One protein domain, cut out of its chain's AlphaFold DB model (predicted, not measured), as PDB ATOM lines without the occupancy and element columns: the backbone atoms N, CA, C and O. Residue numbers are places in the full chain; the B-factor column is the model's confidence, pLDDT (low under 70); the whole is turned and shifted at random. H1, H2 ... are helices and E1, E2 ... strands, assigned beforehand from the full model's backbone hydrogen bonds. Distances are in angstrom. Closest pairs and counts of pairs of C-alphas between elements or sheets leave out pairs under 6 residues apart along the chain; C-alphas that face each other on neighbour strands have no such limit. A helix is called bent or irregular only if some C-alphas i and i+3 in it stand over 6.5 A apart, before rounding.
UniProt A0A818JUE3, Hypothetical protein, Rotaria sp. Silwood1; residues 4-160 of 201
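Overview. This is residues 4 to 160 of the 201 residues of the protein "Hypothetical protein" of Rotaria sp. Silwood1 (UniProt A0A818JUE3). A small twisted sheet of five short strands is covered on one face by H3, H4 and H5, and H6 packs on those three helices away from the sheet. H1 grazes the sheet beside its edge strand E2, and residues 27 to 34, which run into H2, stick out free of the body. The printed part has 157 residues with six named helices and five named strands, in the order E1 H1 H2 E2 E3 E4 H3 E5 H4 H5 H6; the mixed sheet runs E2 E3 E5 E1 E4, and the class is mixed, helices and strands. The whole is compact, with a radius of gyration of the C-alphas of 15.3 A and spans of 46 by 33 by 26 A.

Along the chain. Start in the sheet, at C-alpha 4 (27.200, 46.305, 39.140), where E1, residues 4 to 7, begins. Its other strands are E2, residues 46 to 48; E3, 52 to 55; E4, 67 to 70; and E5, 100 to 103. Look next for H3, residues 79 to 95, 24.3 A long; it is irregular, with C-alphas 81 and 84 7.3 A apart, and has a kink of 32 degrees near residue 86. H4 is residues 110 to 122, 18.6 A, and H5 residues 127 to 137, 15.5 A. H1 takes residues 13 to 27, 21.4 A, and H2 residues 32 to 36. H6, residues 145 to 160, runs 23.0 A to C-alpha 160 (12.143, 23.347, 25.059).

Arrangement. In the sheet, the hairpin E2 and E3 is antiparallel, with N 48 and O 52 at 3.0 A. E3 and E5 are parallel, with N 102 and O 53 at 2.8 A. E5 and E1 are antiparallel, with N 6 and O 103 at 3.1 A, as are E1 and E4, with N 5 and O 69 at 2.9 A. H3 and H4 are on the same face, at heights over the sheet of 9.2 A and 10.0 A, and the sheet with H3, H4 and H5 makes two layers, helices on one face. E1, H1 H2, E2 and E4, H3, E5 are split strand-helix-strand units, their parallel strands not neighbours, each with a right-handed crossover. H3 touches H4 at a steep tilt of 62 degrees, closest at the C-alphas of Asn 87 and Tyr 118, 5.1 A. H4 touches H6 at a shallow tilt of 10 degrees, the same way, closest at the C-alphas of Ala 117 and Leu 151, 6.6 A. Every O i to N i+4 pair is within hydrogen-bond range in H1, H2, H4, H5 and H6; in H3, 10 of 13 are.

Size, cuts and confidence. The C-alphas of Gln 37 and Lys 160, the two farthest apart, are 48.5 A apart. The printed part has no cut, and E3 to E4 is the long link. Confidence is low, under 70, in residues 4 to 66, 99 to 100 and 105 to 106; the mean pLDDT of the printed part is 70.6.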
ATOM      1  N   TYR A   4      28.404  46.048  39.915       49.69
ATOM      2  CA  TYR A   4      27.200  46.305  39.140       49.69
ATOM      3  C   TYR A   4      27.420  45.953  37.664       49.69
ATOM      4  O   TYR A   4      28.427  46.340  37.070       49.69
ATOM      5  N   LEU A   5      26.474  45.221  37.083       53.81
ATOM      6  CA  LEU A   5      26.227  45.218  35.647       53.81
ATOM      7  C   LEU A   5      25.299  46.399  35.355       53.81
ATOM      8  O   LEU A   5      24.235  46.500  35.970       53.81
ATOM      9  N   VAL A   6      25.704  47.277  34.449       53.69
ATOM     10  CA  VAL A   6      24.867  48.393  33.994       53.69
ATOM     11  C   VAL A   6      24.383  48.071  32.595       53.69
ATOM     12  O   VAL A   6      25.168  47.611  31.762       53.69
ATOM     13  N   VAL A   7      23.088  48.279  32.376       51.56
ATOM     14  CA  VAL A   7      22.429  48.063  31.093       51.56
ATOM     15  C   VAL A   7      21.806  49.384  30.642       51.56
ATOM     16  O   VAL A   7      20.998  49.959  31.369       51.56
ATOM     17  N   ALA A   8      22.169  49.779  29.420       49.47
ATOM     18  CA  ALA A   8      21.711  50.905  28.606       49.47
ATOM     19  C   ALA A   8      22.396  52.274  28.810       49.47
ATOM     20  O   ALA A   8      22.623  52.727  29.928       49.47
ATOM     21  N   TRP A   9      22.739  52.875  27.658       46.38
ATOM     22  CA  TRP A   9      23.281  54.219  27.422       46.38
ATOM     23  C   TRP A   9      23.382  54.446  25.898       46.38
ATOM     24  O   TRP A   9      23.811  53.530  25.185       46.38
ATOM     25  N   SER A  10      23.010  55.636  25.414       43.69
ATOM     26  CA  SER A  10      23.136  56.043  24.007       43.69
ATOM     27  C   SER A  10      24.404  56.894  23.823       43.69
ATOM     28  O   SER A  10      24.442  58.004  24.357       43.69
ATOM     29  N   PRO A  11      25.437  56.412  23.102       48.34
ATOM     30  CA  PRO A  11      26.675  57.161  22.913       48.34
ATOM     31  C   PRO A  11      26.494  58.419  22.080       48.34
ATOM     32  O   PRO A  11      25.785  58.392  21.073       48.34
ATOM     33  N   THR A  12      27.218  59.479  22.430       49.72
ATOM     34  CA  THR A  12      27.373  60.645  21.553       49.72
ATOM     35  C   THR A  12      28.283  60.323  20.358       49.72
ATOM     36  O   THR A  12      29.090  59.387  20.391       49.72
ATOM     37  N   ASP A  13      28.197  61.124  19.292       48.72
ATOM     38  CA  ASP A  13      29.031  60.962  18.090       48.72
ATOM     39  C   ASP A  13      30.542  61.047  18.379       48.72
ATOM     40  O   ASP A  13      31.349  60.388  17.717       48.72
ATOM     41  N   GLU A  14      30.944  61.809  19.401       44.28
ATOM     42  CA  GLU A  14      32.344  61.927  19.821       44.28
ATOM     43  C   GLU A  14      32.862  60.636  20.473       44.28
ATOM     44  O   GLU A  14      33.999  60.214  20.245       44.28
ATOM     45  N   GLU A  15      32.019  59.948  21.233       45.22
ATOM     46  CA  GLU A  15      32.381  58.688  21.884       45.22
ATOM     47  C   GLU A  15      32.447  57.542  20.872       45.22
ATOM     48  O   GLU A  15      33.352  56.706  20.935       45.22
ATOM     49  N   LEU A  16      31.572  57.559  19.860       46.81
ATOM     50  CA  LEU A  16      31.673  56.665  18.702       46.81
ATOM     51  C   LEU A  16      32.974  56.869  17.929       46.81
ATOM     52  O   LEU A  16      33.560  55.900  17.442       46.81
ATOM     53  N   ARG A  17      33.442  58.114  17.820       48.59
ATOM     54  CA  ARG A  17      34.717  58.430  17.179       48.59
ATOM     55  C   ARG A  17      35.900  57.861  17.967       48.59
ATOM     56  O   ARG A  17      36.737  57.195  17.365       48.59
ATOM     57  N   ARG A  18      35.933  58.028  19.293       45.78
ATOM     58  CA  ARG A  18      37.004  57.475  20.149       45.78
ATOM     59  C   ARG A  18      37.055  55.946  20.113       45.78
ATOM     60  O   ARG A  18      38.134  55.365  20.067       45.78
ATOM     61  N   ILE A  19      35.896  55.288  20.069       46.69
ATOM     62  CA  ILE A  19      35.805  53.828  19.917       46.69
ATOM     63  C   ILE A  19      36.403  53.371  18.579       46.69
ATOM     64  O   ILE A  19      37.211  52.445  18.557       46.69
ATOM     65  N   LYS A  20      36.056  54.045  17.474       47.25
ATOM     66  CA  LYS A  20      36.611  53.749  16.142       47.25
ATOM     67  C   LYS A  20      38.119  53.995  16.069       47.25
ATOM     68  O   LYS A  20      38.830  53.216  15.442       47.25
ATOM     69  N   GLU A  21      38.608  55.054  16.711       46.62
ATOM     70  CA  GLU A  21      40.040  55.357  16.794       46.62
ATOM     71  C   GLU A  21      40.793  54.249  17.544       46.62
ATOM     72  O   GLU A  21      41.829  53.788  17.076       46.62
ATOM     73  N   LEU A  22      40.247  53.736  18.646       43.31
ATOM     74  CA  LEU A  22      40.867  52.649  19.407       43.31
ATOM     75  C   LEU A  22      40.827  51.289  18.674       43.31
ATOM     76  O   LEU A  22      41.803  50.545  18.735       43.31
ATOM     77  N   GLN A  23      39.773  50.991  17.908       44.22
ATOM     78  CA  GLN A  23      39.732  49.811  17.019       44.22
ATOM     79  C   GLN A  23      40.776  49.884  15.885       44.22
ATOM     80  O   GLN A  23      41.285  48.867  15.413       44.22
ATOM     81  N   GLU A  24      41.126  51.093  15.441       43.53
ATOM     82  CA  GLU A  24      42.183  51.326  14.453       43.53
ATOM     83  C   GLU A  24      43.589  51.067  15.026       43.53
ATOM     84  O   GLU A  24      44.455  50.566  14.309       43.53
ATOM     85  N   TYR A  25      43.818  51.341  16.316       40.25
ATOM     86  CA  TYR A  25      45.076  51.003  17.000       40.25
ATOM     87  C   TYR A  25      45.310  49.487  17.074       40.25
ATOM     88  O   TYR A  25      46.432  49.030  16.851       40.25
ATOM     89  N   GLU A  26      44.254  48.709  17.311       39.66
ATOM     90  CA  GLU A  26      44.310  47.243  17.358       39.66
ATOM     91  C   GLU A  26      44.617  46.637  15.975       39.66
ATOM     92  O   GLU A  26      45.495  45.780  15.847       39.66
ATOM     93  N   ARG A  27      44.012  47.171  14.900       45.12
ATOM     94  CA  ARG A  27      44.328  46.778  13.508       45.12
ATOM     95  C   ARG A  27      45.777  47.043  13.095       45.12
ATOM     96  O   ARG A  27      46.266  46.410  12.163       45.12
ATOM     97  N   ARG A  28      46.465  47.971  13.763       47.88
ATOM     98  CA  ARG A  28      47.858  48.337  13.465       47.88
ATOM     99  C   ARG A  28      48.888  47.461  14.176       47.88
ATOM    100  O   ARG A  28      50.080  47.712  14.028       47.88
ATOM    101  N   GLY A  29      48.456  46.435  14.916       41.28
ATOM    102  CA  GLY A  29      49.358  45.454  15.525       41.28
ATOM    103  C   GLY A  29      50.274  46.043  16.600       41.28
ATOM    104  O   GLY A  29      51.336  45.488  16.878       41.28
ATOM    105  N   ILE A  30      49.886  47.174  17.198       49.59
ATOM    106  CA  ILE A  30      50.600  47.744  18.340       49.59
ATOM    107  C   ILE A  30      50.363  46.801  19.519       49.59
ATOM    108  O   ILE A  30      49.222  46.558  19.910       49.59
ATOM    109  N   ALA A  31      51.444  46.207  20.028       44.06
ATOM    110  CA  ALA A  31      51.382  45.139  21.015       44.06
ATOM    111  C   ALA A  31      50.582  45.575  22.252       44.06
ATOM    112  O   ALA A  31      50.883  46.598  22.866       44.06
ATOM    113  N   PHE A  32      49.607  44.750  22.639       41.97
ATOM    114  CA  PHE A  32      48.781  44.884  23.845       41.97
ATOM    115  C   PHE A  32      49.607  45.218  25.108       41.97
ATOM    116  O   PHE A  32      49.179  45.983  25.964       41.97
ATOM    117  N   GLU A  33      50.848  44.737  25.175       39.28
ATOM    118  CA  GLU A  33      51.849  45.042  26.212       39.28
ATOM    119  C   GLU A  33      52.203  46.540  26.333       39.28
ATOM    120  O   GLU A  33      52.340  47.057  27.441       39.28
ATOM    121  N   GLN A  34      52.305  47.278  25.220       41.16
ATOM    122  CA  GLN A  34      52.530  48.732  25.250       41.16
ATOM    123  C   GLN A  34      51.281  49.489  25.707       41.16
ATOM    124  O   GLN A  34      51.392  50.560  26.294       41.16
ATOM    125  N   PHE A  35      50.096  48.914  25.500       40.56
ATOM    126  CA  PHE A  35      48.832  49.451  25.995       40.56
ATOM    127  C   PHE A  35      48.690  49.270  27.519       40.56
ATOM    128  O   PHE A  35      48.201  50.165  28.208       40.56
ATOM    129  N   LEU A  36      49.212  48.168  28.075       37.72
ATOM    130  CA  LEU A  36      49.252  47.912  29.523       37.72
ATOM    131  C   LEU A  36      50.112  48.926  30.301       37.72
ATOM    132  O   LEU A  36      49.843  49.164  31.480       37.72
ATOM    133  N   GLN A  37      51.091  49.575  29.656       39.06
ATOM    134  CA  GLN A  37      51.865  50.662  30.274       39.06
ATOM    135  C   GLN A  37      51.039  51.938  30.522       39.06
ATOM    136  O   GLN A  37      51.422  52.745  31.367       39.06
ATOM    137  N   PHE A  38      49.892  52.110  29.853       40.72
ATOM    138  CA  PHE A  38      49.033  53.296  29.981       40.72
ATOM    139  C   PHE A  38      47.884  53.148  30.994       40.72
ATOM    140  O   PHE A  38      47.079  54.063  31.157       40.72
ATOM    141  N   GLY A  39      47.844  52.047  31.748       33.75
ATOM    142  CA  GLY A  39      46.877  51.845  32.822       33.75
ATOM    143  C   GLY A  39      45.556  51.227  32.358       33.75
ATOM    144  O   GLY A  39      45.102  51.374  31.226       33.75
ATOM    145  N   SER A  40      44.939  50.497  33.283       36.78
ATOM    146  CA  SER A  40      43.773  49.614  33.144       36.78
ATOM    147  C   SER A  40      42.439  50.323  32.838       36.78
ATOM    148  O   SER A  40      41.433  50.042  33.491       36.78
ATOM    149  N   GLY A  41      42.419  51.275  31.901       39.75
ATOM    150  CA  GLY A  41      41.319  52.232  31.744       39.75
ATOM    151  C   GLY A  41      40.675  52.358  30.362       39.75
ATOM    152  O   GLY A  41      39.618  52.977  30.286       39.75
ATOM    153  N   HIS A  42      41.245  51.810  29.280       40.84
ATOM    154  CA  HIS A  42      40.950  52.365  27.945       40.84
ATOM    155  C   HIS A  42      40.651  51.377  26.809       40.84
ATOM    156  O   HIS A  42      40.749  51.755  25.646       40.84
ATOM    157  N   GLU A  43      40.237  50.137  27.074       43.16
ATOM    158  CA  GLU A  43      39.749  49.301  25.966       43.16
ATOM    159  C   GLU A  43      38.386  49.809  25.466       43.16
ATOM    160  O   GLU A  43      37.439  49.866  26.263       43.16
ATOM    161  N   PRO A  44      38.253  50.161  24.174       43.84
ATOM    162  CA  PRO A  44      37.018  50.697  23.620       43.84
ATOM    163  C   PRO A  44      35.873  49.697  23.745       43.84
ATOM    164  O   PRO A  44      36.050  48.480  23.639       43.84
ATOM    165  N   SER A  45      34.671  50.230  23.952       49.91
ATOM    166  CA  SER A  45      33.459  49.427  23.887       49.91
ATOM    167  C   SER A  45      33.294  48.869  22.476       49.91
ATOM    168  O   SER A  45      33.361  49.609  21.500       49.91
ATOM    169  N   VAL A  46      33.059  47.569  22.362       50.28
ATOM    170  CA  VAL A  46      32.858  46.924  21.063       50.28
ATOM    171  C   VAL A  46      31.409  47.113  20.637       50.28
ATOM    172  O   VAL A  46      30.507  46.805  21.415       50.28
ATOM    173  N   VAL A  47      31.198  47.618  19.419       52.47
ATOM    174  CA  VAL A  47      29.878  47.685  18.778       52.47
ATOM    175  C   VAL A  47      29.598  46.325  18.155       52.47
ATOM    176  O   VAL A  47      30.228  45.953  17.168       52.47
ATOM    177  N   LEU A  48      28.676  45.571  18.746       55.91
ATOM    178  CA  LEU A  48      28.091  44.420  18.067       55.91
ATOM    179  C   LEU A  48      27.128  44.938  17.009       55.91
ATOM    180  O   LEU A  48      26.385  45.884  17.292       55.91
ATOM    181  N   ASP A  49      27.191  44.342  15.818       52.62
ATOM    182  CA  ASP A  49      26.435  44.748  14.636       52.62
ATOM    183  C   ASP A  49      24.970  45.032  15.026       52.62
ATOM    184  O   ASP A  49      24.187  44.142  15.351       52.62
ATOM    185  N   GLU A  50      24.688  46.338  15.048       51.22
ATOM    186  CA  GLU A  50      23.421  47.058  15.216       51.22
ATOM    187  C   GLU A  50      22.905  47.542  16.584       51.22
ATOM    188  O   GLU A  50      22.061  48.432  16.542       51.22
ATOM    189  N   PHE A  51      23.389  47.166  17.780       50.28
ATOM    190  CA  PHE A  51      22.824  47.842  18.987       50.28
ATOM    191  C   PHE A  51      23.588  47.768  20.318       50.28
ATOM    192  O   PHE A  51      23.291  48.549  21.232       50.28
ATOM    193  N   LEU A  52      24.547  46.854  20.468       52.47
ATOM    194  CA  LEU A  52      25.032  46.465  21.791       52.47
ATOM    195  C   LEU A  52      26.491  46.848  21.993       52.47
ATOM    196  O   LEU A  52      27.378  46.337  21.312       52.47
ATOM    197  N   PHE A  53      26.730  47.735  22.956       58.53
ATOM    198  CA  PHE A  53      28.074  48.119  23.364       58.53
ATOM    199  C   PHE A  53      28.512  47.235  24.532       58.53
ATOM    200  O   PHE A  53      27.821  47.165  25.546       58.53
ATOM    201  N   LEU A  54      29.670  46.587  24.424       53.22
ATOM    202  CA  LEU A  54      30.306  45.872  25.536       53.22
ATOM    203  C   LEU A  54      31.519  46.669  26.030       53.22
ATOM    204  O   LEU A  54      32.528  46.700  25.331       53.22
ATOM    205  N   GLY A  55      31.424  47.313  27.200       53.94
ATOM    206  CA  GLY A  55      32.447  48.256  27.701       53.94
ATOM    207  C   GLY A  55      33.001  47.988  29.113       53.94
ATOM    208  O   GLY A  55      32.687  46.974  29.744       53.94
ATOM    209  N   ASN A  56      33.822  48.928  29.606       49.91
ATOM    210  CA  ASN A  56      34.466  48.972  30.934       49.91
ATOM    211  C   ASN A  56      33.885  50.135  31.790       49.91
ATOM    212  O   ASN A  56      33.335  51.092  31.244       49.91
ATOM    213  N   ILE A  57      34.010  50.067  33.124       45.50
ATOM    214  CA  ILE A  57      33.508  51.041  34.119       45.50
ATOM    215  C   ILE A  57      33.973  52.490  33.882       45.50
ATOM    216  O   ILE A  57      33.285  53.424  34.289       45.50
ATOM    217  N   HIS A  58      35.101  52.693  33.197       45.44
ATOM    218  CA  HIS A  58      35.655  54.019  32.899       45.44
ATOM    219  C   HIS A  58      34.910  54.789  31.793       45.44
ATOM    220  O   HIS A  58      35.099  55.994  31.677       45.44
ATOM    221  N   HIS A  59      34.010  54.141  31.042       49.84
ATOM    222  CA  HIS A  59      33.086  54.812  30.113       49.84
ATOM    223  C   HIS A  59      31.760  55.234  30.774       49.84
ATOM    224  O   HIS A  59      30.909  55.825  30.125       49.84
ATOM    225  N   GLY A  60      31.561  54.922  32.060       46.84
ATOM    226  CA  GLY A  60      30.324  55.197  32.797       46.84
ATOM    227  C   GLY A  60      30.360  56.480  33.629       46.84
ATOM    228  O   GLY A  60      29.739  56.525  34.695       46.84
ATOM    229  N   SER A  61      31.124  57.501  33.224       40.47
ATOM    230  CA  SER A  61      31.198  58.755  33.974       40.47
ATOM    231  C   SER A  61      29.964  59.637  33.729       40.47
ATOM    232  O   SER A  61      29.951  60.498  32.859       40.47
ATOM    233  N   ASN A  62      28.985  59.472  34.621       44.91
ATOM    234  CA  ASN A  62      28.158  60.546  35.189       44.91
ATOM    235  C   ASN A  62      26.886  61.059  34.477       44.91
ATOM    236  O   ASN A  62      26.366  62.079  34.921       44.91
ATOM    237  N   LEU A  63      26.312  60.383  33.476       45.44
ATOM    238  CA  LEU A  63      25.039  60.817  32.868       45.44
ATOM    239  C   LEU A  63      24.088  59.619  32.638       45.44
ATOM    240  O   LEU A  63      24.440  58.663  31.956       45.44
ATOM    241  N   ASP A  64      22.919  59.668  33.289       45.81
ATOM    242  CA  ASP A  64      21.702  58.849  33.115       45.81
ATOM    243  C   ASP A  64      21.823  57.310  33.168       45.81
ATOM    244  O   ASP A  64      21.783  56.589  32.174       45.81
ATOM    245  N   LEU A  65      21.886  56.780  34.394       52.12
ATOM    246  CA  LEU A  65      21.763  55.347  34.691       52.12
ATOM    247  C   LEU A  65      20.324  54.844  34.527       52.12
ATOM    248  O   LEU A  65      19.435  55.314  35.233       52.12
ATOM    249  N   LEU A  66      20.122  53.814  33.699       60.44
ATOM    250  CA  LEU A  66      18.800  53.213  33.487       60.44
ATOM    251  C   LEU A  66      18.519  52.035  34.439       60.44
ATOM    252  O   LEU A  66      17.527  52.071  35.161       60.44
ATOM    253  N   GLU A  67      19.394  51.018  34.526       75.00
ATOM    254  CA  GLU A  67      19.228  49.929  35.509       75.00
ATOM    255  C   GLU A  67      20.559  49.294  35.954       75.00
ATOM    256  O   GLU A  67      21.470  49.061  35.153       75.00
ATOM    257  N   ARG A  68      20.677  49.006  37.260       78.62
ATOM    258  CA  ARG A  68      21.861  48.389  37.881       78.62
ATOM    259  C   ARG A  68      21.522  47.014  38.445       78.62
ATOM    260  O   ARG A  68      20.719  46.902  39.370       78.62
ATOM    261  N   PHE A  69      22.231  45.986  37.987       82.00
ATOM    262  CA  PHE A  69      22.129  44.634  38.537       82.00
ATOM    263  C   PHE A  69      23.343  44.325  39.400       82.00
ATOM    264  O   PHE A  69      24.485  44.344  38.942       82.00
ATOM    265  N   LYS A  70      23.097  44.028  40.671       83.12
ATOM    266  CA  LYS A  70      24.130  43.654  41.635       83.12
ATOM    267  C   LYS A  70      24.520  42.187  41.427       83.12
ATOM    268  O   LYS A  70      23.807  41.297  41.884       83.12
ATOM    269  N   ILE A  71      25.633  41.947  40.729       83.38
ATOM    270  CA  ILE A  71      26.067  40.606  40.315       83.38
ATOM    271  C   ILE A  71      27.553  40.408  40.639       83.38
ATOM    272  O   ILE A  71      28.451  41.009  40.031       83.38
ATOM    273  N   ASP A  72      27.822  39.501  41.570       78.44
ATOM    274  CA  ASP A  72      29.181  39.081  41.902       78.44
ATOM    275  C   ASP A  72      29.758  38.194  40.792       78.44
ATOM    276  O   ASP A  72      29.040  37.453  40.129       78.44
ATOM    277  N   ASN A  73      31.072  38.267  40.556       73.88
ATOM    278  CA  ASN A  73      31.751  37.394  39.586       73.88
ATOM    279  C   ASN A  73      32.215  36.077  40.236       73.88
ATOM    280  O   ASN A  73      33.337  35.638  40.004       73.88
ATOM    281  N   ASP A  74      31.377  35.493  41.091       83.62
ATOM    282  CA  ASP A  74      31.616  34.205  41.753       83.62
ATOM    283  C   ASP A  74      30.832  33.110  41.021       83.62
ATOM    284  O   ASP A  74      29.682  33.329  40.631       83.62
ATOM    285  N   VAL A  75      31.430  31.930  40.862       80.44
ATOM    286  CA  VAL A  75      30.848  30.786  40.138       80.44
ATOM    287  C   VAL A  75      29.512  30.304  40.722       80.44
ATOM    288  O   VAL A  75      28.699  29.707  40.019       80.44
ATOM    289  N   ARG A  76      29.236  30.595  41.998       91.25
ATOM    290  CA  ARG A  76      27.978  30.268  42.688       91.25
ATOM    291  C   ARG A  76      26.895  31.327  42.477       91.25
ATOM    292  O   ARG A  76      25.745  31.107  42.850       91.25
ATOM    293  N   THR A  77      27.239  32.478  41.897       91.25
ATOM    294  CA  THR A  77      26.298  33.586  41.700       91.25
ATOM    295  C   THR A  77      25.232  33.205  40.682       91.25
ATOM    296  O   THR A  77      25.528  32.801  39.559       91.25
ATOM    297  N   ASN A  78      23.966  33.381  41.056       95.62
ATOM    298  CA  ASN A  78      22.810  33.075  40.217       95.62
ATOM    299  C   ASN A  78      22.536  34.195  39.194       95.62
ATOM    300  O   ASN A  78      21.548  34.914  39.310       95.62
ATOM    301  N   ILE A  79      23.398  34.367  38.191       94.56
ATOM    302  CA  ILE A  79      23.227  35.410  37.167       94.56
ATOM    303  C   ILE A  79      21.978  35.196  36.297       94.56
ATOM    304  O   ILE A  79      21.346  36.173  35.891       94.56
ATOM    305  N   LYS A  80      21.554  33.941  36.076       95.81
ATOM    306  CA  LYS A  80      20.383  33.623  35.233       95.81
ATOM    307  C   LYS A  80      19.077  34.253  35.722       95.81
ATOM    308  O   LYS A  80      18.155  34.411  34.928       95.81
ATOM    309  N   GLN A  81      18.975  34.604  37.009       95.69
ATOM    310  CA  GLN A  81      17.779  35.259  37.555       95.69
ATOM    311  C   GLN A  81      17.518  36.625  36.910       95.69
ATOM    312  O   GLN A  81      16.386  37.094  36.907       95.69
ATOM    313  N   HIS A  82      18.556  37.241  36.338       94.75
ATOM    314  CA  HIS A  82      18.465  38.542  35.688       94.75
ATOM    315  C   HIS A  82      18.169  38.447  34.188       94.75
ATOM    316  O   HIS A  82      17.757  39.447  33.616       94.75
ATOM    317  N   PHE A  83      18.301  37.268  33.561       95.06
ATOM    318  CA  PHE A  83      18.213  37.126  32.102       95.06
ATOM    319  C   PHE A  83      16.903  37.638  31.509       95.06
ATOM    320  O   PHE A  83      16.938  38.302  30.485       95.06
ATOM    321  N   ASN A  84      15.752  37.374  32.134       94.19
ATOM    322  CA  ASN A  84      14.479  37.879  31.605       94.19
ATOM    323  C   ASN A  84      14.482  39.411  31.550       94.19
ATOM    324  O   ASN A  84      14.310  39.985  30.479       94.19
ATOM    325  N   ARG A  85      14.779  40.059  32.683       92.50
ATOM    326  CA  ARG A  85      14.777  41.518  32.787       92.50
ATOM    327  C   ARG A  85      15.824  42.159  31.880       92.50
ATOM    328  O   ARG A  85      15.513  43.115  31.180       92.50
ATOM    329  N   THR A  86      17.049  41.632  31.862       90.62
ATOM    330  CA  THR A  86      18.110  42.173  31.004       90.62
ATOM    331  C   THR A  86      17.772  42.001  29.532       90.62
ATOM    332  O   THR A  86      17.972  42.926  28.759       90.62
ATOM    333  N   ASN A  87      17.220  40.850  29.142       92.25
ATOM    334  CA  ASN A  87      16.889  40.597  27.748       92.25
ATOM    335  C   ASN A  87      15.734  41.497  27.284       92.25
ATOM    336  O   ASN A  87      15.822  42.066  26.202       92.25
ATOM    337  N   GLU A  88      14.692  41.668  28.103       91.12
ATOM    338  CA  GLU A  88      13.571  42.578  27.821       91.12
ATOM    339  C   GLU A  88      14.034  44.029  27.670       91.12
ATOM    340  O   GLU A  88      13.632  44.706  26.726       91.12
ATOM    341  N   LEU A  89      14.911  44.497  28.565       86.06
ATOM    342  CA  LEU A  89      15.494  45.834  28.472       86.06
ATOM    343  C   LEU A  89      16.238  46.005  27.153       86.06
ATOM    344  O   LEU A  89      15.882  46.884  26.374       86.06
ATOM    345  N   LEU A  90      17.223  45.148  26.880       85.50
ATOM    346  CA  LEU A  90      18.029  45.214  25.660       85.50
ATOM    347  C   LEU A  90      17.164  45.190  24.403       85.50
ATOM    348  O   LEU A  90      17.355  46.007  23.505       85.50
ATOM    349  N   HIS A  91      16.161  44.315  24.382       89.69
ATOM    350  CA  HIS A  91      15.251  44.226  23.255       89.69
ATOM    351  C   HIS A  91      14.386  45.478  23.106       89.69
ATOM    352  O   HIS A  91      14.131  45.914  21.992       89.69
ATOM    353  N   SER A  92      13.960  46.103  24.207       86.56
ATOM    354  CA  SER A  92      13.183  47.344  24.141       86.56
ATOM    355  C   SER A  92      13.969  48.507  23.526       86.56
ATOM    356  O   SER A  92      13.382  49.289  22.784       86.56
ATOM    357  N   TYR A  93      15.282  48.599  23.778       82.19
ATOM    358  CA  TYR A  93      16.158  49.590  23.139       82.19
ATOM    359  C   TYR A  93      16.366  49.262  21.660       82.19
ATOM    360  O   TYR A  93      16.189  50.136  20.814       82.19
ATOM    361  N   TYR A  94      16.617  47.988  21.341       82.25
ATOM    362  CA  TYR A  94      16.692  47.516  19.958       82.25
ATOM    363  C   TYR A  94      15.431  47.884  19.154       82.25
ATOM    364  O   TYR A  94      15.528  48.481  18.086       82.25
ATOM    365  N   MET A  95      14.237  47.632  19.703       84.56
ATOM    366  CA  MET A  95      12.957  47.937  19.045       84.56
ATOM    367  C   MET A  95      12.705  49.436  18.831       84.56
ATOM    368  O   MET A  95      11.943  49.808  17.943       84.56
ATOM    369  N   LYS A  96      13.330  50.302  19.635       81.25
ATOM    370  CA  LYS A  96      13.263  51.763  19.475       81.25
ATOM    371  C   LYS A  96      14.346  52.313  18.549       81.25
ATOM    372  O   LYS A  96      14.412  53.525  18.364       81.25
ATOM    373  N   ASN A  97      15.189  51.446  17.984       74.75
ATOM    374  CA  ASN A  97      16.399  51.840  17.270       74.75
ATOM    375  C   ASN A  97      17.328  52.715  18.139       74.75
ATOM    376  O   ASN A  97      17.987  53.641  17.663       74.75
ATOM    377  N   GLU A  98      17.351  52.431  19.442       71.75
ATOM    378  CA  GLU A  98      18.189  53.099  20.429       71.75
ATOM    379  C   GLU A  98      19.377  52.211  20.804       71.75
ATOM    380  O   GLU A  98      19.335  50.979  20.754       71.75
ATOM    381  N   ARG A  99      20.467  52.855  21.212       67.94
ATOM    382  CA  ARG A  99      21.717  52.178  21.557       67.94
ATOM    383  C   ARG A  99      21.776  51.871  23.044       67.94
ATOM    384  O   ARG A  99      21.271  52.636  23.865       67.94
ATOM    385  N   CYS A 100      22.418  50.756  23.390       69.69
ATOM    386  CA  CYS A 100      22.577  50.357  24.782       69.69
ATOM    387  C   CYS A 100      23.995  49.861  25.098       69.69
ATOM    388  O   CYS A 100      24.564  49.025  24.398       69.69
ATOM    389  N   LEU A 101      24.559  50.359  26.202       73.56
ATOM    390  CA  LEU A 101      25.800  49.854  26.784       73.56
ATOM    391  C   LEU A 101      25.521  48.795  27.846       73.56
ATOM    392  O   LEU A 101      24.797  49.042  28.805       73.56
ATOM    393  N   VAL A 102      26.150  47.634  27.699       79.75
ATOM    394  CA  VAL A 102      26.215  46.582  28.710       79.75
ATOM    395  C   VAL A 102      27.651  46.458  29.180       79.75
ATOM    396  O   VAL A 102      28.526  45.977  28.462       79.75
ATOM    397  N   HIS A 103      27.913  46.862  30.416       72.56
ATOM    398  CA  HIS A 103      29.259  46.802  30.970       72.56
ATOM    399  C   HIS A 103      29.279  46.169  32.357       72.56
ATOM    400  O   HIS A 103      28.298  46.186  33.101       72.56
ATOM    401  N   CYS A 104      30.429  45.604  32.714       73.94
ATOM    402  CA  CYS A 104      30.748  45.268  34.098       73.94
ATOM    403  C   CYS A 104      32.048  45.985  34.491       73.94
ATOM    404  O   CYS A 104      32.267  47.104  34.036       73.94
ATOM    405  N   VAL A 105      32.899  45.383  35.330       68.88
ATOM    406  CA  VAL A 105      34.241  45.939  35.597       68.88
ATOM    407  C   VAL A 105      35.135  45.751  34.374       68.88
ATOM    408  O   VAL A 105      35.390  46.710  33.671       68.88
ATOM    409  N   ALA A 106      35.530  44.520  34.047       66.38
ATOM    410  CA  ALA A 106      36.491  44.277  32.963       66.38
ATOM    411  C   ALA A 106      35.858  44.088  31.568       66.38
ATOM    412  O   ALA A 106      36.563  43.934  30.578       66.38
ATOM    413  N   GLY A 107      34.529  43.992  31.473       70.62
ATOM    414  CA  GLY A 107      33.885  43.624  30.205       70.62
ATOM    415  C   GLY A 107      34.161  42.175  29.759       70.62
ATOM    416  O   GLY A 107      34.022  41.878  28.581       70.62
ATOM    417  N   VAL A 108      34.570  41.291  30.683       75.31
ATOM    418  CA  VAL A 108      35.030  39.912  30.393       75.31
ATOM    419  C   VAL A 108      33.961  38.853  30.682       75.31
ATOM    420  O   VAL A 108      33.663  38.031  29.825       75.31
ATOM    421  N   SER A 109      33.372  38.860  31.886       82.31
ATOM    422  CA  SER A 109      32.537  37.743  32.369       82.31
ATOM    423  C   SER A 109      31.042  38.088  32.454       82.31
ATOM    424  O   SER A 109      30.249  37.607  31.653       82.31
ATOM    425  N   ARG A 110      30.624  38.957  33.388       86.88
ATOM    426  CA  ARG A 110      29.192  39.240  33.654       86.88
ATOM    427  C   ARG A 110      28.464  39.886  32.480       86.88
ATOM    428  O   ARG A 110      27.379  39.447  32.120       86.88
ATOM    429  N   SER A 111      29.052  40.936  31.909       86.62
ATOM    430  CA  SER A 111      28.456  41.646  30.776       86.62
ATOM    431  C   SER A 111      28.397  40.759  29.540       86.62
ATOM    432  O   SER A 111      27.335  40.655  28.941       86.62
ATOM    433  N   ALA A 112      29.469  40.015  29.245       85.94
ATOM    434  CA  ALA A 112      29.460  39.003  28.191       85.94
ATOM    435  C   ALA A 112      28.361  37.951  28.419       85.94
ATOM    436  O   ALA A 112      27.589  37.665  27.513       85.94
ATOM    437  N   THR A 113      28.209  37.444  29.648       94.38
ATOM    438  CA  THR A 113      27.157  36.471  29.993       94.38
ATOM    439  C   THR A 113      25.754  36.988  29.665       94.38
ATOM    440  O   THR A 113      24.945  36.253  29.105       94.38
ATOM    441  N   VAL A 114      25.450  38.247  29.990       94.25
ATOM    442  CA  VAL A 114      24.138  38.838  29.684       94.25
ATOM    443  C   VAL A 114      23.925  39.015  28.185       94.25
ATOM    444  O   VAL A 114      22.842  38.717  27.689       94.25
ATOM    445  N   ILE A 115      24.959  39.422  27.452       92.81
ATOM    446  CA  ILE A 115      24.901  39.531  25.993       92.81
ATOM    447  C   ILE A 115      24.641  38.165  25.347       92.81
ATOM    448  O   ILE A 115      23.755  38.047  24.507       92.81
ATOM    449  N   LEU A 116      25.349  37.118  25.776       95.19
ATOM    450  CA  LEU A 116      25.138  35.754  25.278       95.19
ATOM    451  C   LEU A 116      23.702  35.285  25.534       95.19
ATOM    452  O   LEU A 116      23.057  34.733  24.643       95.19
ATOM    453  N   ALA A 117      23.170  35.547  26.733       96.81
ATOM    454  CA  ALA A 117      21.780  35.239  27.060       96.81
ATOM    455  C   ALA A 117      20.786  35.987  26.158       96.81
ATOM    456  O   ALA A 117      19.766  35.415  25.764       96.81
ATOM    457  N   TYR A 118      21.072  37.242  25.818       94.88
ATOM    458  CA  TYR A 118      20.248  38.033  24.913       94.88
ATOM    459  C   TYR A 118      20.271  37.486  23.479       94.88
ATOM    460  O   TYR A 118      19.204  37.251  22.908       94.88
ATOM    461  N   LEU A 119      21.460  37.215  22.928       94.12
ATOM    462  CA  LEU A 119      21.628  36.673  21.575       94.12
ATOM    463  C   LEU A 119      20.880  35.344  21.419       94.12
ATOM    464  O   LEU A 119      20.086  35.179  20.495       94.12
ATOM    465  N   MET A 120      21.011  34.433  22.387       96.69
ATOM    466  CA  MET A 120      20.259  33.175  22.353       96.69
ATOM    467  C   MET A 120      18.739  33.393  22.383       96.69
ATOM    468  O   MET A 120      17.989  32.684  21.705       96.69
ATOM    469  N   LYS A 121      18.256  34.360  23.177       95.56
ATOM    470  CA  LYS A 121      16.821  34.615  23.356       95.56
ATOM    471  C   LYS A 121      16.181  35.252  22.124       95.56
ATOM    472  O   LYS A 121      15.134  34.757  21.707       95.56
ATOM    473  N   TYR A 122      16.780  36.319  21.597       93.62
ATOM    474  CA  TYR A 122      16.172  37.201  20.591       93.62
ATOM    475  C   TYR A 122      16.760  37.058  19.185       93.62
ATOM    476  O   TYR A 122      16.048  37.309  18.222       93.62
ATOM    477  N   HIS A 123      18.007  36.600  19.051       89.31
ATOM    478  CA  HIS A 123      18.631  36.314  17.749       89.31
ATOM    479  C   HIS A 123      18.632  34.820  17.415       89.31
ATOM    480  O   HIS A 123      19.146  34.400  16.386       89.31
ATOM    481  N   HIS A 124      18.030  34.007  18.284       92.50
ATOM    482  CA  HIS A 124      17.884  32.565  18.118       92.50
ATOM    483  C   HIS A 124      19.188  31.773  17.995       92.50
ATOM    484  O   HIS A 124      19.114  30.577  17.720       92.50
ATOM    485  N   ASN A 125      20.332  32.390  18.293       92.25
ATOM    486  CA  ASN A 125      21.623  31.722  18.266       92.25
ATOM    487  C   ASN A 125      21.698  30.569  19.269       92.25
ATOM    488  O   ASN A 125      21.105  30.622  20.352       92.25
ATOM    489  N   THR A 126      22.492  29.559  18.932       95.56
ATOM    490  CA  THR A 126      23.027  28.631  19.934       95.56
ATOM    491  C   THR A 126      24.033  29.349  20.837       95.56
ATOM    492  O   THR A 126      24.557  30.413  20.487       95.56
ATOM    493  N   LEU A 127      24.344  28.782  22.004       95.62
ATOM    494  CA  LEU A 127      25.381  29.327  22.884       95.62
ATOM    495  C   LEU A 127      26.724  29.416  22.150       95.62
ATOM    496  O   LEU A 127      27.424  30.417  22.278       95.62
ATOM    497  N   THR A 128      27.063  28.396  21.361       92.00
ATOM    498  CA  THR A 128      28.303  28.347  20.578       92.00
ATOM    499  C   THR A 128      28.360  29.459  19.535       92.00
ATOM    500  O   THR A 128      29.362  30.165  19.453       92.00
ATOM    501  N   GLU A 129      27.286  29.661  18.769       92.00
ATOM    502  CA  GLU A 129      27.202  30.743  17.778       92.00
ATOM    503  C   GLU A 129      27.317  32.118  18.435       92.00
ATOM    504  O   GLU A 129      28.119  32.945  18.003       92.00
ATOM    505  N   ALA A 130      26.560  32.346  19.513       92.88
ATOM    506  CA  ALA A 130      26.599  33.600  20.254       92.88
ATOM    507  C   ALA A 130      27.998  33.866  20.836       92.88
ATOM    508  O   ALA A 130      28.468  35.003  20.829       92.88
ATOM    509  N   PHE A 131      28.670  32.821  21.329       87.25
ATOM    510  CA  PHE A 131      30.017  32.916  21.879       87.25
ATOM    511  C   PHE A 131      31.047  33.239  20.801       87.25
ATOM    512  O   PHE A 131      31.807  34.186  20.975       87.25
ATOM    513  N   HIS A 132      31.045  32.520  19.677       85.44
ATOM    514  CA  HIS A 132      31.947  32.805  18.559       85.44
ATOM    515  C   HIS A 132      31.759  34.223  18.023       85.44
ATOM    516  O   HIS A 132      32.742  34.946  17.876       85.44
ATOM    517  N   TYR A 133      30.508  34.646  17.827       85.62
ATOM    518  CA  TYR A 133      30.187  36.010  17.417       85.62
ATOM    519  C   TYR A 133      30.765  37.050  18.384       85.62
ATOM    520  O   TYR A 133      31.367  38.041  17.974       85.62
ATOM    521  N   LEU A 134      30.615  36.821  19.690       82.19
ATOM    522  CA  LEU A 134      31.074  37.770  20.695       82.19
ATOM    523  C   LEU A 134      32.607  37.776  20.842       82.19
ATOM    524  O   LEU A 134      33.168  38.847  21.061       82.19
ATOM    525  N   VAL A 135      33.286  36.630  20.689       79.38
ATOM    526  CA  VAL A 135      34.762  36.525  20.697       79.38
ATOM    527  C   VAL A 135      35.373  37.231  19.491       79.38
ATOM    528  O   VAL A 135      36.363  37.936  19.655       79.38
ATOM    529  N   GLU A 136      34.783  37.082  18.301       80.12
ATOM    530  CA  GLU A 136      35.256  37.761  17.084       80.12
ATOM    531  C   GLU A 136      35.306  39.280  17.280       80.12
ATOM    532  O   GLU A 136      36.209  39.961  16.801       80.12
ATOM    533  N   LYS A 137      34.338  39.810  18.031       77.44
ATOM    534  CA  LYS A 137      34.199  41.241  18.277       77.44
ATOM    535  C   LYS A 137      34.976  41.694  19.522       77.44
ATOM    536  O   LYS A 137      35.468  42.818  19.544       77.44
ATOM    537  N   ARG A 138      35.090  40.854  20.560       72.12
ATOM    538  CA  ARG A 138      35.844  41.118  21.800       72.12
ATOM    539  C   ARG A 138      36.593  39.852  22.259       72.12
ATOM    540  O   ARG A 138      36.044  39.075  23.045       72.12
ATOM    541  N   PRO A 139      37.855  39.655  21.839       75.69
ATOM    542  CA  PRO A 139      38.592  38.414  22.091       75.69
ATOM    543  C   PRO A 139      38.796  38.064  23.571       75.69
ATOM    544  O   PRO A 139      38.899  36.888  23.911       75.69
ATOM    545  N   GLN A 140      38.822  39.056  24.471       72.38
ATOM    546  CA  GLN A 140      39.023  38.825  25.905       72.38
ATOM    547  C   GLN A 140      37.766  38.383  26.669       72.38
ATOM    548  O   GLN A 140      37.819  38.296  27.898       72.38
ATOM    549  N   ILE A 141      36.618  38.147  26.016       79.56
ATOM    550  CA  ILE A 141      35.457  37.623  26.749       79.56
ATOM    551  C   ILE A 141      35.765  36.248  27.333       79.56
ATOM    552  O   ILE A 141      36.323  35.372  26.681       79.56
ATOM    553  N   TRP A 142      35.367  36.052  28.585       82.25
ATOM    554  CA  TRP A 142      35.541  34.783  29.276       82.25
ATOM    555  C   TRP A 142      34.586  34.710  30.475       82.25
ATOM    556  O   TRP A 142      34.960  35.047  31.606       82.25
ATOM    557  N   PRO A 143      33.306  34.347  30.261       84.50
ATOM    558  CA  PRO A 143      32.397  34.028  31.352       84.50
ATOM    559  C   PRO A 143      33.009  32.970  32.270       84.50
ATOM    560  O   PRO A 143      33.624  32.012  31.807       84.50
ATOM    561  N   ASN A 144      32.826  33.121  33.582       86.25
ATOM    562  CA  ASN A 144      33.269  32.077  34.503       86.25
ATOM    563  C   ASN A 144      32.482  30.767  34.274       86.25
ATOM    564  O   ASN A 144      31.368  30.770  33.743       86.25
ATOM    565  N   GLU A 145      33.040  29.646  34.722       83.81
ATOM    566  CA  GLU A 145      32.454  28.307  34.562       83.81
ATOM    567  C   GLU A 145      31.012  28.193  35.091       83.81
ATOM    568  O   GLU A 145      30.146  27.603  34.443       83.81
ATOM    569  N   GLY A 146      30.709  28.829  36.226       88.56
ATOM    570  CA  GLY A 146      29.368  28.848  36.804       88.56
ATOM    571  C   GLY A 146      28.353  29.588  35.932       88.56
ATOM    572  O   GLY A 146      27.186  29.192  35.854       88.56
ATOM    573  N   PHE A 147      28.788  30.639  35.239       92.38
ATOM    574  CA  PHE A 147      27.979  31.373  34.269       92.38
ATOM    575  C   PHE A 147      27.812  30.592  32.970       92.38
ATOM    576  O   PHE A 147      26.691  30.520  32.469       92.38
ATOM    577  N   MET A 148      28.858  29.920  32.484       93.12
ATOM    578  CA  MET A 148      28.762  29.025  31.323       93.12
ATOM    579  C   MET A 148      27.755  27.892  31.560       93.12
ATOM    580  O   MET A 148      26.882  27.654  30.727       93.12
ATOM    581  N   ILE A 149      27.777  27.257  32.738       96.62
ATOM    582  CA  ILE A 149      26.785  26.234  33.117       96.62
ATOM    583  C   ILE A 149      25.365  26.818  33.139       96.62
ATOM    584  O   ILE A 149      24.400  26.161  32.738       96.62
ATOM    585  N   GLN A 150      25.203  28.052  33.619       98.19
ATOM    586  CA  GLN A 150      23.906  28.728  33.620       98.19
ATOM    587  C   GLN A 150      23.419  29.073  32.208       98.19
ATOM    588  O   GLN A 150      22.225  28.922  31.951       98.19
ATOM    589  N   LEU A 151      24.314  29.468  31.299       97.56
ATOM    590  CA  LEU A 151      24.009  29.717  29.889       97.56
ATOM    591  C   LEU A 151      23.583  28.436  29.164       97.56
ATOM    592  O   LEU A 151      22.536  28.437  28.526       97.56
ATOM    593  N   LEU A 152      24.295  27.321  29.357       96.94
ATOM    594  CA  LEU A 152      23.914  26.012  28.804       96.94
ATOM    595  C   LEU A 152      22.517  25.575  29.271       96.94
ATOM    596  O   LEU A 152      21.689  25.090  28.499       96.94
ATOM    597  N   ARG A 153      22.212  25.761  30.560       97.94
ATOM    598  CA  ARG A 153      20.870  25.482  31.102       97.94
ATOM    599  C   ARG A 153      19.811  26.409  30.508       97.94
ATOM    600  O   ARG A 153      18.666  25.992  30.335       97.94
ATOM    601  N   TYR A 154      20.174  27.658  30.241       98.12
ATOM    602  CA  TYR A 154      19.279  28.637  29.645       98.12
ATOM    603  C   TYR A 154      18.964  28.307  28.183       98.12
ATOM    604  O   TYR A 154      17.789  28.287  27.829       98.12
ATOM    605  N   GLU A 155      19.961  27.943  27.377       97.69
ATOM    606  CA  GLU A 155      19.777  27.468  26.000       97.69
ATOM    607  C   GLU A 155      18.792  26.292  25.937       97.69
ATOM    608  O   GLU A 155      17.774  26.361  25.249       97.69
ATOM    609  N   ASN A 156      19.015  25.261  26.759       96.38
ATOM    610  CA  ASN A 156      18.114  24.110  26.859       96.38
ATOM    611  C   ASN A 156      16.674  24.513  27.216       96.38
ATOM    612  O   ASN A 156      15.710  23.954  26.691       96.38
ATOM    613  N   LYS A 157      16.506  25.492  28.114       96.62
ATOM    614  CA  LYS A 157      15.182  26.032  28.454       96.62
ATOM    615  C   LYS A 157      14.538  26.720  27.247       96.62
ATOM    616  O   LYS A 157      13.335  26.561  27.043       96.62
ATOM    617  N   LEU A 158      15.303  27.484  26.467       95.31
ATOM    618  CA  LEU A 158      14.800  28.174  25.277       95.31
ATOM    619  C   LEU A 158      14.379  27.193  24.185       95.31
ATOM    620  O   LEU A 158      13.296  27.370  23.633       95.31
ATOM    621  N   ILE A 159      15.174  26.153  23.924       93.25
ATOM    622  CA  ILE A 159      14.850  25.099  22.951       93.25
ATOM    623  C   ILE A 159      13.524  24.431  23.322       93.25
ATOM    624  O   ILE A 159      12.581  24.474  22.537       93.25
ATOM    625  N   LYS A 160      13.393  23.953  24.567       92.62
ATOM    626  CA  LYS A 160      12.143  23.347  25.059       92.62
ATOM    627  C   LYS A 160      10.947  24.289  24.945       92.62
ATOM    628  O   LYS A 160       9.854  23.873  24.582       92.62
TER     629      LYS A 160